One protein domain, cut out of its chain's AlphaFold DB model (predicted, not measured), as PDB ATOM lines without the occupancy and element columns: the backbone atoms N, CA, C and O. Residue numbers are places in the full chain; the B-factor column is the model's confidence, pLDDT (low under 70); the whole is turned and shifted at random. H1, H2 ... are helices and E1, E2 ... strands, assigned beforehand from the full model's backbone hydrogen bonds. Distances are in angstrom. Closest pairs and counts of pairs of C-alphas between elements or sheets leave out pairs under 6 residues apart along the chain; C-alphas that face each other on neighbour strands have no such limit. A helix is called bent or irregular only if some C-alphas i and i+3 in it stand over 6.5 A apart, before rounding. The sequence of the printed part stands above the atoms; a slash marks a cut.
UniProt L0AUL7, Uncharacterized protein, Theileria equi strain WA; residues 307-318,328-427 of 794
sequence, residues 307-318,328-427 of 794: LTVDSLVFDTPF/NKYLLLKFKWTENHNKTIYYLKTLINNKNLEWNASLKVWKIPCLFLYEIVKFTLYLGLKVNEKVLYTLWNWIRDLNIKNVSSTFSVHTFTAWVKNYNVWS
ATOM      1  N   LEU A 307      10.661 124.214  36.411       55.25
ATOM      2  CA  LEU A 307      10.659 124.670  37.822       55.25
ATOM      3  C   LEU A 307      11.842 124.205  38.699       55.25
ATOM      4  O   LEU A 307      11.800 124.355  39.922       55.25
ATOM      5  N   THR A 308      12.891 123.598  38.142       50.50
ATOM      6  CA  THR A 308      13.762 122.727  38.957       50.50
ATOM      7  C   THR A 308      14.978 123.393  39.622       50.50
ATOM      8  O   THR A 308      15.538 122.786  40.534       50.50
ATOM      9  N   VAL A 309      15.382 124.628  39.269       57.81
ATOM     10  CA  VAL A 309      16.551 125.327  39.870       57.81
ATOM     11  C   VAL A 309      16.347 126.854  39.933       57.81
ATOM     12  O   VAL A 309      15.693 127.418  39.060       57.81
ATOM     13  N   ASP A 310      16.931 127.530  40.941       60.66
ATOM     14  CA  ASP A 310      17.013 129.003  41.021       60.66
ATOM     15  C   ASP A 310      17.540 129.581  39.695       60.66
ATOM     16  O   ASP A 310      18.692 129.350  39.316       60.66
ATOM     17  N   SER A 311      16.688 130.328  38.995       72.62
ATOM     18  CA  SER A 311      16.945 130.838  37.647       72.62
ATOM     19  C   SER A 311      17.559 132.239  37.655       72.62
ATOM     20  O   SER A 311      18.161 132.630  36.663       72.62
ATOM     21  N   LEU A 312      17.462 132.979  38.766       78.06
ATOM     22  CA  LEU A 312      18.078 134.300  38.944       78.06
ATOM     23  C   LEU A 312      18.887 134.356  40.245       78.06
ATOM     24  O   LEU A 312      18.325 134.168  41.329       78.06
ATOM     25  N   VAL A 313      20.188 134.629  40.137       77.81
ATOM     26  CA  VAL A 313      21.157 134.711  41.250       77.81
ATOM     27  C   VAL A 313      22.090 135.919  41.062       77.81
ATOM     28  O   VAL A 313      22.031 136.575  40.033       77.81
ATOM     29  N   PHE A 314      22.948 136.239  42.032       74.50
ATOM     30  CA  PHE A 314      24.029 137.224  41.844       74.50
ATOM     31  C   PHE A 314      25.279 136.576  41.218       74.50
ATOM     32  O   PHE A 314      25.471 135.368  41.364       74.50
ATOM     33  N   ASP A 315      26.116 137.376  40.545       61.88
ATOM     34  CA  ASP A 315      27.340 136.936  39.839       61.88
ATOM     35  C   ASP A 315      28.449 136.395  40.750       61.88
ATOM     36  O   ASP A 315      29.208 135.519  40.349       61.88
ATOM     37  N   THR A 316      28.504 136.820  42.014       55.34
ATOM     38  CA  THR A 316      29.548 136.394  42.954       55.34
ATOM     39  C   THR A 316      28.987 135.675  44.189       55.34
ATOM     40  O   THR A 316      27.964 136.088  44.752       55.34
ATOM     41  N   PRO A 317      29.650 134.605  44.680       45.78
ATOM     42  CA  PRO A 317      29.495 134.197  46.066       45.78
ATOM     43  C   PRO A 317      30.106 135.309  46.927       45.78
ATOM     44  O   PRO A 317      31.286 135.606  46.804       45.78
ATOM     45  N   PHE A 318      29.271 135.979  47.724       39.69
ATOM     46  CA  PHE A 318      29.653 137.110  48.576       39.69
ATOM     47  C   PHE A 318      30.898 136.785  49.419       39.69
ATOM     48  O   PHE A 318      30.780 136.103  50.436       39.69
ATOM     49  N   ASN A 328      27.341 148.206  39.958       44.56
ATOM     50  CA  ASN A 328      28.286 147.424  39.139       44.56
ATOM     51  C   ASN A 328      28.241 145.922  39.449       44.56
ATOM     52  O   ASN A 328      28.957 145.130  38.839       44.56
ATOM     53  N   LYS A 329      27.395 145.496  40.393       66.56
ATOM     54  CA  LYS A 329      27.087 144.077  40.591       66.56
ATOM     55  C   LYS A 329      26.201 143.587  39.449       66.56
ATOM     56  O   LYS A 329      25.292 144.292  39.016       66.56
ATOM     57  N   TYR A 330      26.404 142.346  39.015       75.38
ATOM     58  CA  TYR A 330      25.586 141.720  37.978       75.38
ATOM     59  C   TYR A 330      24.640 140.667  38.572       75.38
ATOM     60  O   TYR A 330      24.983 139.898  39.475       75.38
ATOM     61  N   LEU A 331      23.423 140.638  38.046       80.75
ATOM     62  CA  LEU A 331      22.446 139.576  38.195       80.75
ATOM     63  C   LEU A 331      22.710 138.534  37.110       80.75
ATOM     64  O   LEU A 331      22.819 138.876  35.936       80.75
ATOM     65  N   LEU A 332      22.784 137.271  37.510       81.75
ATOM     66  CA  LEU A 332      22.897 136.125  36.621       81.75
ATOM     67  C   LEU A 332      21.541 135.483  36.407       81.75
ATOM     68  O   LEU A 332      20.973 134.870  37.316       81.75
ATOM     69  N   LEU A 333      21.069 135.563  35.177       79.75
ATOM     70  CA  LEU A 333      19.872 134.900  34.712       79.75
ATOM     71  C   LEU A 333      20.267 133.617  33.961       79.75
ATOM     72  O   LEU A 333      20.824 133.640  32.861       79.75
ATOM     73  N   LYS A 334      19.995 132.476  34.592       72.69
ATOM     74  CA  LYS A 334      20.271 131.120  34.104       72.69
ATOM     75  C   LYS A 334      19.193 130.679  33.115       72.69
ATOM     76  O   LYS A 334      18.376 129.814  33.422       72.69
ATOM     77  N   PHE A 335      19.203 131.274  31.928       68.31
ATOM     78  CA  PHE A 335      18.451 130.770  30.783       68.31
ATOM     79  C   PHE A 335      19.356 129.937  29.886       68.31
ATOM     80  O   PHE A 335      20.445 130.373  29.516       68.31
ATOM     81  N   LYS A 336      18.897 128.735  29.524       57.28
ATOM     82  CA  LYS A 336      19.570 127.948  28.491       57.28
ATOM     83  C   LYS A 336      19.385 128.641  27.146       57.28
ATOM     84  O   LYS A 336      18.441 129.391  26.940       57.28
ATOM     85  N   TRP A 337      20.297 128.394  26.226       52.22
ATOM     86  CA  TRP A 337      20.155 128.882  24.866       52.22
ATOM     87  C   TRP A 337      19.282 127.889  24.086       52.22
ATOM     88  O   TRP A 337      19.756 126.835  23.669       52.22
ATOM     89  N   THR A 338      17.981 128.174  23.995       55.25
ATOM     90  CA  THR A 338      17.002 127.429  23.180       55.25
ATOM     91  C   THR A 338      16.123 128.406  22.398       55.25
ATOM     92  O   THR A 338      16.053 129.586  22.737       55.25
ATOM     93  N   GLU A 339      15.415 127.923  21.377       51.94
ATOM     94  CA  GLU A 339      14.523 128.736  20.537       51.94
ATOM     95  C   GLU A 339      13.452 129.497  21.349       51.94
ATOM     96  O   GLU A 339      13.241 130.694  21.142       51.94
ATOM     97  N   ASN A 340      12.858 128.855  22.360       55.00
ATOM     98  CA  ASN A 340      11.905 129.499  23.273       55.00
ATOM     99  C   ASN A 340      12.592 130.539  24.178       55.00
ATOM    100  O   ASN A 340      12.050 131.619  24.440       55.00
ATOM    101  N   HIS A 341      13.818 130.247  24.632       62.78
ATOM    102  CA  HIS A 341      14.596 131.164  25.472       62.78
ATOM    103  C   HIS A 341      15.072 132.394  24.677       62.78
ATOM    104  O   HIS A 341      15.151 133.475  25.249       62.78
ATOM    105  N   ASN A 342      15.282 132.291  23.361       62.16
ATOM    106  CA  ASN A 342      15.649 133.430  22.509       62.16
ATOM    107  C   ASN A 342      14.537 134.481  22.421       62.16
ATOM    108  O   ASN A 342      14.822 135.674  22.534       62.16
ATOM    109  N   LYS A 343      13.268 134.060  22.315       64.81
ATOM    110  CA  LYS A 343      12.118 134.981  22.403       64.81
ATOM    111  C   LYS A 343      12.103 135.689  23.760       64.81
ATOM    112  O   LYS A 343      11.963 136.903  23.828       64.81
ATOM    113  N   THR A 344      12.345 134.952  24.840       67.06
ATOM    114  CA  THR A 344      12.421 135.509  26.200       67.06
ATOM    115  C   THR A 344      13.523 136.560  26.346       67.06
ATOM    116  O   THR A 344      13.294 137.636  26.897       67.06
ATOM    117  N   ILE A 345      14.712 136.280  25.813       69.88
ATOM    118  CA  ILE A 345      15.844 137.210  25.817       69.88
ATOM    119  C   ILE A 345      15.579 138.425  24.928       69.88
ATOM    120  O   ILE A 345      15.947 139.534  25.304       69.88
ATOM    121  N   TYR A 346      14.884 138.260  23.805       67.50
ATOM    122  CA  TYR A 346      14.452 139.375  22.966       67.50
ATOM    123  C   TYR A 346      13.570 140.365  23.744       67.50
ATOM    124  O   TYR A 346      13.879 141.558  23.788       67.50
ATOM    125  N   TYR A 347      12.538 139.879  24.446       67.88
ATOM    126  CA  TYR A 347      11.717 140.737  25.310       67.88
ATOM    127  C   TYR A 347      12.531 141.338  26.456       67.88
ATOM    128  O   TYR A 347      12.318 142.481  26.826       67.88
ATOM    129  N   LEU A 348      13.514 140.625  27.001       70.75
ATOM    130  CA  LEU A 348      14.390 141.194  28.021       70.75
ATOM    131  C   LEU A 348      15.234 142.363  27.478       70.75
ATOM    132  O   LEU A 348      15.297 143.420  28.108       70.75
ATOM    133  N   LYS A 349      15.818 142.213  26.281       68.12
ATOM    134  CA  LYS A 349      16.641 143.229  25.596       68.12
ATOM    135  C   LYS A 349      15.859 144.492  25.248       68.12
ATOM    136  O   LYS A 349      16.391 145.595  25.382       68.12
ATOM    137  N   THR A 350      14.600 144.358  24.827       61.44
ATOM    138  CA  THR A 350      13.738 145.518  24.544       61.44
ATOM    139  C   THR A 350      13.390 146.310  25.807       61.44
ATOM    140  O   THR A 350      13.090 147.501  25.711       61.44
ATOM    141  N   LEU A 351      13.487 145.690  26.989       62.88
ATOM    142  CA  LEU A 351      13.087 146.274  28.271       62.88
ATOM    143  C   LEU A 351      14.234 146.977  29.012       62.88
ATOM    144  O   LEU A 351      14.026 148.056  29.571       62.88
ATOM    145  N   ILE A 352      15.443 146.408  29.003       64.25
ATOM    146  CA  ILE A 352      16.600 146.941  29.755       64.25
ATOM    147  C   ILE A 352      17.662 147.626  28.884       64.25
ATOM    148  O   ILE A 352      18.635 148.155  29.422       64.25
ATOM    149  N   ASN A 353      17.430 147.683  27.565       61.69
ATOM    150  CA  ASN A 353      18.396 148.046  26.522       61.69
ATOM    151  C   ASN A 353      19.450 146.940  26.291       61.69
ATOM    152  O   ASN A 353      20.026 146.414  27.239       61.69
ATOM    153  N   ASN A 354      19.710 146.601  25.021       56.12
ATOM    154  CA  ASN A 354      20.568 145.481  24.600       56.12
ATOM    155  C   ASN A 354      21.974 145.542  25.225       56.12
ATOM    156  O   ASN A 354      22.498 144.520  25.642       56.12
ATOM    157  N   LYS A 355      22.532 146.752  25.369       59.66
ATOM    158  CA  LYS A 355      23.877 146.989  25.920       59.66
ATOM    159  C   LYS A 355      24.040 146.628  27.401       59.66
ATOM    160  O   LYS A 355      25.157 146.478  27.868       59.66
ATOM    161  N   ASN A 356      22.936 146.515  28.146       66.75
ATOM    162  CA  ASN A 356      22.940 146.170  29.571       66.75
ATOM    163  C   ASN A 356      22.655 144.675  29.808       66.75
ATOM    164  O   ASN A 356      22.326 144.281  30.926       66.75
ATOM    165  N   LEU A 357      22.697 143.851  28.757       71.00
ATOM    166  CA  LEU A 357      22.494 142.409  28.832       71.00
ATOM    167  C   LEU A 357      23.687 141.698  28.192       71.00
ATOM    168  O   LEU A 357      23.770 141.581  26.973       71.00
ATOM    169  N   GLU A 358      24.577 141.176  29.020       76.12
ATOM    170  CA  GLU A 358      25.797 140.505  28.577       76.12
ATOM    171  C   GLU A 358      25.631 138.983  28.673       76.12
ATOM    172  O   GLU A 358      25.074 138.465  29.639       76.12
ATOM    173  N   TRP A 359      26.117 138.222  27.694       74.00
ATOM    174  CA  TRP A 359      26.161 136.761  27.799       74.00
ATOM    175  C   TRP A 359      27.511 136.312  28.356       74.00
ATOM    176  O   TRP A 359      28.556 136.581  27.769       74.00
ATOM    177  N   ASN A 360      27.509 135.573  29.465       68.44
ATOM    178  CA  ASN A 360      28.713 134.922  29.962       68.44
ATOM    179  C   ASN A 360      28.813 133.499  29.396       68.44
ATOM    180  O   ASN A 360      28.151 132.574  29.879       68.44
ATOM    181  N   ALA A 361      29.672 133.322  28.391       66.38
ATOM    182  CA  ALA A 361      29.857 132.048  27.697       66.38
ATOM    183  C   ALA A 361      30.365 130.917  28.609       66.38
ATOM    184  O   ALA A 361      29.933 129.772  28.468       66.38
ATOM    185  N   SER A 362      31.234 131.232  29.576       63.06
ATOM    186  CA  SER A 362      31.833 130.247  30.488       63.06
ATOM    187  C   SER A 362      30.807 129.643  31.448       63.06
ATOM    188  O   SER A 362      30.802 128.437  31.686       63.06
ATOM    189  N   LEU A 363      29.918 130.476  31.986       59.78
ATOM    190  CA  LEU A 363      28.894 130.072  32.948       59.78
ATOM    191  C   LEU A 363      27.564 129.696  32.278       59.78
ATOM    192  O   LEU A 363      26.700 129.115  32.934       59.78
ATOM    193  N   LYS A 364      27.408 129.993  30.981       64.69
ATOM    194  CA  LYS A 364      26.164 129.846  30.208       64.69
ATOM    195  C   LYS A 364      24.985 130.567  30.868       64.69
ATOM    196  O   LYS A 364      23.917 129.987  31.069       64.69
ATOM    197  N   VAL A 365      25.203 131.826  31.241       72.50
ATOM    198  CA  VAL A 365      24.226 132.685  31.927       72.50
ATOM    199  C   VAL A 365      24.242 134.094  31.354       72.50
ATOM    200  O   VAL A 365      25.262 134.557  30.850       72.50
ATOM    201  N   TRP A 366      23.128 134.801  31.501       74.56
ATOM    202  CA  TRP A 366      23.024 136.213  31.150       74.56
ATOM    203  C   TRP A 366      23.356 137.095  32.356       74.56
ATOM    204  O   TRP A 366      22.769 136.914  33.420       74.56
ATOM    205  N   LYS A 367      24.280 138.038  32.188       79.19
ATOM    206  CA  LYS A 367      24.705 139.060  33.146       79.19
ATOM    207  C   LYS A 367      23.940 140.357  32.910       79.19
ATOM    208  O   LYS A 367      23.865 140.847  31.788       79.19
ATOM    209  N   ILE A 368      23.368 140.910  33.976       81.12
ATOM    210  CA  ILE A 368      22.556 142.129  33.921       81.12
ATOM    211  C   ILE A 368      22.941 143.053  35.073       81.12
ATOM    212  O   ILE A 368      22.937 142.583  36.209       81.12
ATOM    213  N   PRO A 369      23.212 144.350  34.857       80.88
ATOM    214  CA  PRO A 369      23.505 145.274  35.943       80.88
ATOM    215  C   PRO A 369      22.400 145.283  37.005       80.88
ATOM    216  O   PRO A 369      21.206 145.350  36.692       80.88
ATOM    217  N   CYS A 370      22.790 145.290  38.280       78.44
ATOM    218  CA  CYS A 370      21.874 145.369  39.424       78.44
ATOM    219  C   CYS A 370      21.045 146.653  39.433       78.44
ATOM    220  O   CYS A 370      20.010 146.723  40.095       78.44
ATOM    221  N   LEU A 371      21.432 147.644  38.630       76.81
ATOM    222  CA  LEU A 371      20.592 148.782  38.318       76.81
ATOM    223  C   LEU A 371      19.173 148.371  37.895       76.81
ATOM    224  O   LEU A 371      18.221 149.034  38.293       76.81
ATOM    225  N   PHE A 372      19.011 147.253  37.178       78.31
ATOM    226  CA  PHE A 372      17.730 146.699  36.719       78.31
ATOM    227  C   PHE A 372      17.117 145.668  37.689       78.31
ATOM    228  O   PHE A 372      16.331 144.816  37.279       78.31
ATOM    229  N   LEU A 373      17.476 145.694  38.979       83.19
ATOM    230  CA  LEU A 373      17.063 144.685  39.966       83.19
ATOM    231  C   LEU A 373      15.552 144.464  40.039       83.19
ATOM    232  O   LEU A 373      15.095 143.320  39.974       83.19
ATOM    233  N   TYR A 374      14.773 145.537  40.188       82.62
ATOM    234  CA  TYR A 374      13.314 145.422  40.190       82.62
ATOM    235  C   TYR A 374      12.836 144.806  38.887       82.62
ATOM    236  O   TYR A 374      11.955 143.942  38.898       82.62
ATOM    237  N   GLU A 375      13.454 145.223  37.785       81.00
ATOM    238  CA  GLU A 375      13.000 144.866  36.474       81.00
ATOM    239  C   GLU A 375      13.158 143.350  36.246       81.00
ATOM    240  O   GLU A 375      12.209 142.592  36.034       81.00
ATOM    241  N   ILE A 376      14.378 142.862  36.418       81.50
ATOM    242  CA  ILE A 376      14.725 141.466  36.158       81.50
ATOM    243  C   ILE A 376      14.013 140.498  37.099       81.50
ATOM    244  O   ILE A 376      13.552 139.442  36.660       81.50
ATOM    245  N   VAL A 377      13.859 140.846  38.380       85.31
ATOM    246  CA  VAL A 377      13.139 139.993  39.338       85.31
ATOM    247  C   VAL A 377      11.679 139.830  38.931       85.31
ATOM    248  O   VAL A 377      11.144 138.723  38.955       85.31
ATOM    249  N   LYS A 378      11.030 140.918  38.517       81.62
ATOM    250  CA  LYS A 378       9.646 140.901  38.044       81.62
ATOM    251  C   LYS A 378       9.468 140.071  36.789       81.62
ATOM    252  O   LYS A 378       8.559 139.245  36.745       81.62
ATOM    253  N   PHE A 379      10.336 140.280  35.804       80.62
ATOM    254  CA  PHE A 379      10.328 139.519  34.562       80.62
ATOM    255  C   PHE A 379      10.514 138.020  34.832       80.62
ATOM    256  O   PHE A 379       9.739 137.197  34.356       80.62
ATOM    257  N   THR A 380      11.455 137.668  35.709       82.38
ATOM    258  CA  THR A 380      11.707 136.276  36.112       82.38
ATOM    259  C   THR A 380      10.490 135.651  36.803       82.38
ATOM    260  O   THR A 380      10.078 134.543  36.466       82.38
ATOM    261  N   LEU A 381       9.857 136.370  37.737       82.06
ATOM    262  CA  LEU A 381       8.661 135.889  38.436       82.06
ATOM    263  C   LEU A 381       7.427 135.783  37.530       82.06
ATOM    264  O   LEU A 381       6.575 134.924  37.778       82.06
ATOM    265  N   TYR A 382       7.318 136.645  36.513       79.19
ATOM    266  CA  TYR A 382       6.249 136.612  35.512       79.19
ATOM    267  C   TYR A 382       6.291 135.321  34.685       79.19
ATOM    268  O   TYR A 382       5.257 134.677  34.511       79.19
ATOM    269  N   LEU A 383       7.492 134.893  34.284       76.50
ATOM    270  CA  LEU A 383       7.738 133.639  33.561       76.50
ATOM    271  C   LEU A 383       7.573 132.384  34.436       76.50
ATOM    272  O   LEU A 383       7.776 131.273  33.968       76.50
ATOM    273  N   GLY A 384       7.220 132.537  35.718       73.62
ATOM    274  CA  GLY A 384       7.039 131.415  36.640       73.62
ATOM    275  C   GLY A 384       8.343 130.849  37.212       73.62
ATOM    276  O   GLY A 384       8.302 129.858  37.937       73.62
ATOM    277  N   LEU A 385       9.480 131.496  36.948       77.88
ATOM    278  CA  LEU A 385      10.796 131.025  37.361       77.88
ATOM    279  C   LEU A 385      11.127 131.377  38.814       77.88
ATOM    280  O   LEU A 385      10.583 132.315  39.409       77.88
ATOM    281  N   LYS A 386      12.057 130.613  39.395       81.69
ATOM    282  CA  LYS A 386      12.463 130.768  40.792       81.69
ATOM    283  C   LYS A 386      13.573 131.810  40.924       81.69
ATOM    284  O   LYS A 386      14.612 131.712  40.278       81.69
ATOM    285  N   VAL A 387      13.364 132.788  41.800       84.19
ATOM    286  CA  VAL A 387      14.354 133.823  42.127       84.19
ATOM    287  C   VAL A 387      15.020 133.487  43.453       84.19
ATOM    288  O   VAL A 387      14.346 133.086  44.403       84.19
ATOM    289  N   ASN A 388      16.335 133.677  43.531       85.94
ATOM    290  CA  ASN A 388      17.081 133.464  44.761       85.94
ATOM    291  C   ASN A 388      16.608 134.383  45.901       85.94
ATOM    292  O   ASN A 388      16.341 135.571  45.706       85.94
ATOM    293  N   GLU A 389      16.561 133.844  47.119       81.88
ATOM    294  CA  GLU A 389      16.059 134.555  48.301       81.88
ATOM    295  C   GLU A 389      16.847 135.835  48.606       81.88
ATOM    296  O   GLU A 389      16.254 136.830  49.017       81.88
ATOM    297  N   LYS A 390      18.161 135.850  48.339       80.25
ATOM    298  CA  LYS A 390      19.011 137.036  48.534       80.25
ATOM    299  C   LYS A 390      18.653 138.159  47.561       80.25
ATOM    300  O   LYS A 390      18.621 139.326  47.949       80.25
ATOM    301  N   VAL A 391      18.342 137.812  46.312       82.69
ATOM    302  CA  VAL A 391      17.908 138.775  45.288       82.69
ATOM    303  C   VAL A 391      16.541 139.356  45.675       82.69
ATOM    304  O   VAL A 391      16.356 140.572  45.660       82.69
ATOM    305  N   LEU A 392      15.606 138.508  46.120       83.25
ATOM    306  CA  LEU A 392      14.291 138.946  46.608       83.25
ATOM    307  C   LEU A 392      14.382 139.819  47.865       83.25
ATOM    308  O   LEU A 392      13.633 140.785  47.984       83.25
ATOM    309  N   TYR A 393      15.295 139.509  48.785       81.12
ATOM    310  CA  TYR A 393      15.523 140.309  49.988       81.12
ATOM    311  C   TYR A 393      16.078 141.697  49.651       81.12
ATOM    312  O   TYR A 393      15.607 142.701  50.184       81.12
ATOM    313  N   THR A 394      17.025 141.762  48.711       80.56
ATOM    314  CA  THR A 394      17.583 143.030  48.211       80.56
ATOM    315  C   THR A 394      16.488 143.878  47.570       80.56
ATOM    316  O   THR A 394      16.353 145.061  47.881       80.56
ATOM    317  N   LEU A 395      15.627 143.258  46.755       84.31
ATOM    318  CA  LEU A 395      14.485 143.945  46.166       84.31
ATOM    319  C   LEU A 395      13.486 144.436  47.224       84.31
ATOM    320  O   LEU A 395      12.950 145.535  47.103       84.31
ATOM    321  N   TRP A 396      13.214 143.629  48.249       83.25
ATOM    322  CA  TRP A 396      12.306 144.001  49.331       83.25
ATOM    323  C   TRP A 396      12.812 145.209  50.117       83.25
ATOM    324  O   TRP A 396      12.021 146.113  50.379       83.25
ATOM    325  N   ASN A 397      14.109 145.258  50.444       79.44
ATOM    326  CA  ASN A 397      14.712 146.429  51.082       79.44
ATOM    327  C   ASN A 397      14.537 147.667  50.206       79.44
ATOM    328  O   ASN A 397      13.964 148.650  50.665       79.44
ATOM    329  N   TRP A 398      14.893 147.565  48.923       79.56
ATOM    330  CA  TRP A 398      14.734 148.672  47.987       79.56
ATOM    331  C   TRP A 398      13.280 149.177  47.918       79.56
ATOM    332  O   TRP A 398      13.027 150.360  48.113       79.56
ATOM    333  N   ILE A 399      12.297 148.286  47.731       77.06
ATOM    334  CA  ILE A 399      10.860 148.633  47.672       77.06
ATOM    335  C   ILE A 399      10.347 149.234  48.989       77.06
ATOM    336  O   ILE A 399       9.476 150.110  48.973       77.06
ATOM    337  N   ARG A 400      10.843 148.746  50.129       73.19
ATOM    338  CA  ARG A 400      10.497 149.276  51.450       73.19
ATOM    339  C   ARG A 400      10.996 150.708  51.597       73.19
ATOM    340  O   ARG A 400      10.240 151.548  52.074       73.19
ATOM    341  N   ASP A 401      12.206 150.985  51.127       71.31
ATOM    342  CA  ASP A 401      12.793 152.324  51.167       71.31
ATOM    343  C   ASP A 401      12.011 153.301  50.263       71.31
ATOM    344  O   ASP A 401      11.881 154.477  50.590       71.31
ATOM    345  N   LEU A 402      11.345 152.804  49.207       66.88
ATOM    346  CA  LEU A 402      10.404 153.587  48.381       66.88
ATOM    347  C   LEU A 402       9.060 153.921  49.061       66.88
ATOM    348  O   LEU A 402       8.197 154.568  48.442       66.88
ATOM    349  N   ASN A 403       8.823 153.424  50.278       64.00
ATOM    350  CA  ASN A 403       7.567 153.565  51.018       64.00
ATOM    351  C   ASN A 403       6.322 153.193  50.182       64.00
ATOM    352  O   ASN A 403       5.287 153.868  50.217       64.00
ATOM    353  N   ILE A 404       6.409 152.127  49.381       67.38
ATOM    354  CA  ILE A 404       5.262 151.629  48.612       67.38
ATOM    355  C   ILE A 404       4.235 151.025  49.582       67.38
ATOM    356  O   ILE A 404       4.563 150.208  50.444       67.38
ATOM    357  N   LYS A 405       2.967 151.439  49.455       60.75
ATOM    358  CA  LYS A 405       1.882 150.986  50.338       60.75
ATOM    359  C   LYS A 405       1.714 149.461  50.268       60.75
ATOM    360  O   LYS A 405       1.837 148.859  49.204       60.75
ATOM    361  N   ASN A 406       1.340 148.855  51.396       62.66
ATOM    362  CA  ASN A 406       1.003 147.430  51.524       62.66
ATOM    363  C   ASN A 406       2.177 146.443  51.372       62.66
ATOM    364  O   ASN A 406       1.933 145.259  51.144       62.66
ATOM    365  N   VAL A 407       3.432 146.886  51.492       66.75
ATOM    366  CA  VAL A 407       4.595 145.986  51.595       66.75
ATOM    367  C   VAL A 407       4.702 145.486  53.037       66.75
ATOM    368  O   VAL A 407       4.646 146.277  53.977       66.75
ATOM    369  N   SER A 408       4.849 144.173  53.228       61.91
ATOM    370  CA  SER A 408       5.015 143.578  54.561       61.91
ATOM    371  C   SER A 408       6.257 144.129  55.268       61.91
ATOM    372  O   SER A 408       7.331 144.214  54.669       61.91
ATOM    373  N   SER A 409       6.129 144.440  56.563       65.88
ATOM    374  CA  SER A 409       7.248 144.847  57.423       65.88
ATOM    375  C   SER A 409       8.239 143.715  57.693       65.88
ATOM    376  O   SER A 409       9.372 143.973  58.092       65.88
ATOM    377  N   THR A 410       7.816 142.467  57.492       72.00
ATOM    378  CA  THR A 410       8.653 141.271  57.588       72.00
ATOM    379  C   THR A 410       8.820 140.645  56.211       72.00
ATOM    380  O   THR A 410       7.842 140.411  55.490       72.00
ATOM    381  N   PHE A 411      10.069 140.361  55.842       78.88
ATOM    382  CA  PHE A 411      10.367 139.649  54.610       78.88
ATOM    383  C   PHE A 411       9.998 138.172  54.761       78.88
ATOM    384  O   PHE A 411      10.544 137.455  55.595       78.88
ATOM    385  N   SER A 412       9.063 137.724  53.935       81.88
ATOM    386  CA  SER A 412       8.745 136.315  53.730       81.88
ATOM    387  C   SER A 412       8.843 136.070  52.238       81.88
ATOM    388  O   SER A 412       8.152 136.739  51.473       81.88
ATOM    389  N   VAL A 413       9.684 135.125  51.818       81.12
ATOM    390  CA  VAL A 413       9.907 134.820  50.397       81.12
ATOM    391  C   VAL A 413       8.582 134.512  49.702       81.12
ATOM    392  O   VAL A 413       8.297 135.077  48.649       81.12
ATOM    393  N   HIS A 414       7.729 133.688  50.315       80.94
ATOM    394  CA  HIS A 414       6.434 133.313  49.746       80.94
ATOM    395  C   HIS A 414       5.469 134.506  49.667       80.94
ATOM    396  O   HIS A 414       4.893 134.779  48.615       80.94
ATOM    397  N   THR A 415       5.338 135.263  50.761       79.88
ATOM    398  CA  THR A 415       4.422 136.412  50.842       79.88
ATOM    399  C   THR A 415       4.869 137.552  49.934       79.88
ATOM    400  O   THR A 415       4.048 138.149  49.245       79.88
ATOM    401  N   PHE A 416       6.170 137.840  49.900       82.38
ATOM    402  CA  PHE A 416       6.743 138.871  49.051       82.38
ATOM    403  C   PHE A 416       6.679 138.465  47.583       82.38
ATOM    404  O   PHE A 416       6.268 139.275  46.770       82.38
ATOM    405  N   THR A 417       6.963 137.209  47.231       82.56
ATOM    406  CA  THR A 417       6.803 136.728  45.847       82.56
ATOM    407  C   THR A 417       5.355 136.854  45.372       82.56
ATOM    408  O   THR A 417       5.115 137.347  44.272       82.56
ATOM    409  N   ALA A 418       4.377 136.469  46.201       81.50
ATOM    410  CA  ALA A 418       2.957 136.635  45.886       81.50
ATOM    411  C   ALA A 418       2.564 138.116  45.760       81.50
ATOM    412  O   ALA A 418       1.891 138.504  44.808       81.50
ATOM    413  N   TRP A 419       3.038 138.962  46.679       82.50
ATOM    414  CA  TRP A 419       2.824 140.407  46.621       82.50
ATOM    415  C   TRP A 419       3.417 141.006  45.346       82.50
ATOM    416  O   TRP A 419       2.732 141.725  44.631       82.50
ATOM    417  N   VAL A 420       4.659 140.654  45.012       78.62
ATOM    418  CA  VAL A 420       5.339 141.087  43.795       78.62
ATOM    419  C   VAL A 420       4.546 140.619  42.568       78.62
ATOM    420  O   VAL A 420       4.335 141.425  41.674       78.62
ATOM    421  N   LYS A 421       4.008 139.400  42.513       74.25
ATOM    422  CA  LYS A 421       3.178 138.951  41.373       74.25
ATOM    423  C   LYS A 421       1.888 139.762  41.166       74.25
ATOM    424  O   LYS A 421       1.444 139.886  40.032       74.25
ATOM    425  N   ASN A 422       1.326 140.359  42.220       72.50
ATOM    426  CA  ASN A 422       0.103 141.175  42.128       72.50
ATOM    427  C   ASN A 422       0.322 142.557  41.491       72.50
ATOM    428  O   ASN A 422      -0.639 143.244  41.153       72.50
ATOM    429  N   TYR A 423       1.575 142.981  41.347       66.56
ATOM    430  CA  TYR A 423       1.931 144.220  40.665       66.56
ATOM    431  C   TYR A 423       2.442 143.890  39.272       66.56
ATOM    432  O   TYR A 423       3.324 143.040  39.128       66.56
ATOM    433  N   ASN A 424       1.962 144.630  38.276       63.56
ATOM    434  CA  ASN A 424       2.418 144.469  36.904       63.56
ATOM    435  C   ASN A 424       3.947 144.588  36.793       63.56
ATOM    436  O   ASN A 424       4.585 145.260  37.613       63.56
ATOM    437  N   VAL A 425       4.498 143.950  35.754       58.12
ATOM    438  CA  VAL A 425       5.943 143.774  35.544       58.12
ATOM    439  C   VAL A 425       6.688 145.103  35.737       58.12
ATOM    440  O   VAL A 425       7.615 145.140  36.536       58.12
ATOM    441  N   TRP A 426       6.173 146.215  35.189       65.44
ATOM    442  CA  TRP A 426       6.757 147.562  35.310       65.44
ATOM    443  C   TRP A 426       5.816 148.561  35.978       65.44
ATOM    444  O   TRP A 426       5.033 149.238  35.317       65.44
ATOM    445  N   SER A 427       5.867 148.670  37.303       68.50
ATOM    446  CA  SER A 427       5.012 149.629  38.018       68.50
ATOM    447  C   SER A 427       5.639 151.021  38.170       68.50
ATOM    448  O   SER A 427       4.919 151.963  38.499       68.50
TER     449      SER A 427
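Overview. This is residues 307 to 318 and 328 to 427 of the 794 residues of an uncharacterized protein of Theileria equi strain WA (UniProt L0AUL7). A small antiparallel sheet of four strands has the helix H2 packed along one face, and H3 and H4 cross near H2 at steep to perpendicular angles. H1 lies by the other end of H2, with residues 339 to 343 sticking out. The printed part has 112 residues, with four named helices and four named strands in the order E1 E2 H1 E3 E4 H2 H3 H4. The sheet order is E1, E2, E4, E3, and the class is mixed, helices and strands. The whole is compact, with a radius of gyration of the C-alphas of 13.8 A and spans of 39 by 29 by 28 A.

Along the chain. E1 is residues 312 to 314, beginning at C-alpha 312 (18.078, 134.300, 38.944), and E2 is residues 330 to 333. H1, residues 339 to 352, is 20.5 A long. E3 is residues 358 to 360, and E4, residues 365 to 369, is 13.2 A long. H2, residues 370 to 382, begins at C-alpha 370 (21.874, 145.369, 39.424), is 18.3 A long and is irregular: C-alphas 371 and 374 are 8.2 A apart. H3, residues 389 to 401, is 18.3 A long. H4, residues 413 to 421, is 12.0 A long and ends at C-alpha 421 (3.178, 138.951, 41.373).

Arrangement. E1 and E2 are antiparallel, with N 313 and O 332 2.9 A apart, within hydrogen-bond range. E2 and E4 are antiparallel, with N 331 and O 368 at 2.7 A. E3 and E4 form a hairpin, with N 367 and O 358 at 2.7 A. E2, H1 and E3 make a split strand-helix-strand unit, two strands running the same way with E4 between them, and its crossover is right-handed. H1 is not on the sheet. H2 and H3 are on one face of the sheet, two layers of helices and strands. H2 has a height of 8.5 A and runs along the strands, at 7 degrees to E2 on the local plane. H2 is the hub. With its residues 348 to 352 alone, H1 only just touches H2, with 3 pairs of C-alphas within 8 A; the closest are Ile 352 and Phe 372, 7.1 A. H3 touches H2, closest at the C-alphas of Leu 395 and Tyr 374, 6.3 A, at a steep tilt of 68 degrees, only just short of perpendicular. H4 touches H2 at the C-alphas of Lys 421 and Leu 381, 6.9 A, about perpendicular at 86 degrees. H4 touches H3 at the C-alphas of Val 413 and Glu 389, 6.5 A. Every O i to N i+4 pair is within range in H3 and H4, against 9 of 10 in H1 and 7 of 9 in H2.

Size, cuts and confidence. The C-alphas of Ser 362 and Lys 405, the two farthest apart, are 41.5 A apart. Residues 319 to 327 are not printed, and C-alphas 318 and 328 are 14.0 A apart across the cut. The link from H3 to H4 is long, with 11 residues. The mean pLDDT of the printed part is 71.2, and 49 residues are under 70, among them 335 to 347 and 402 to 409.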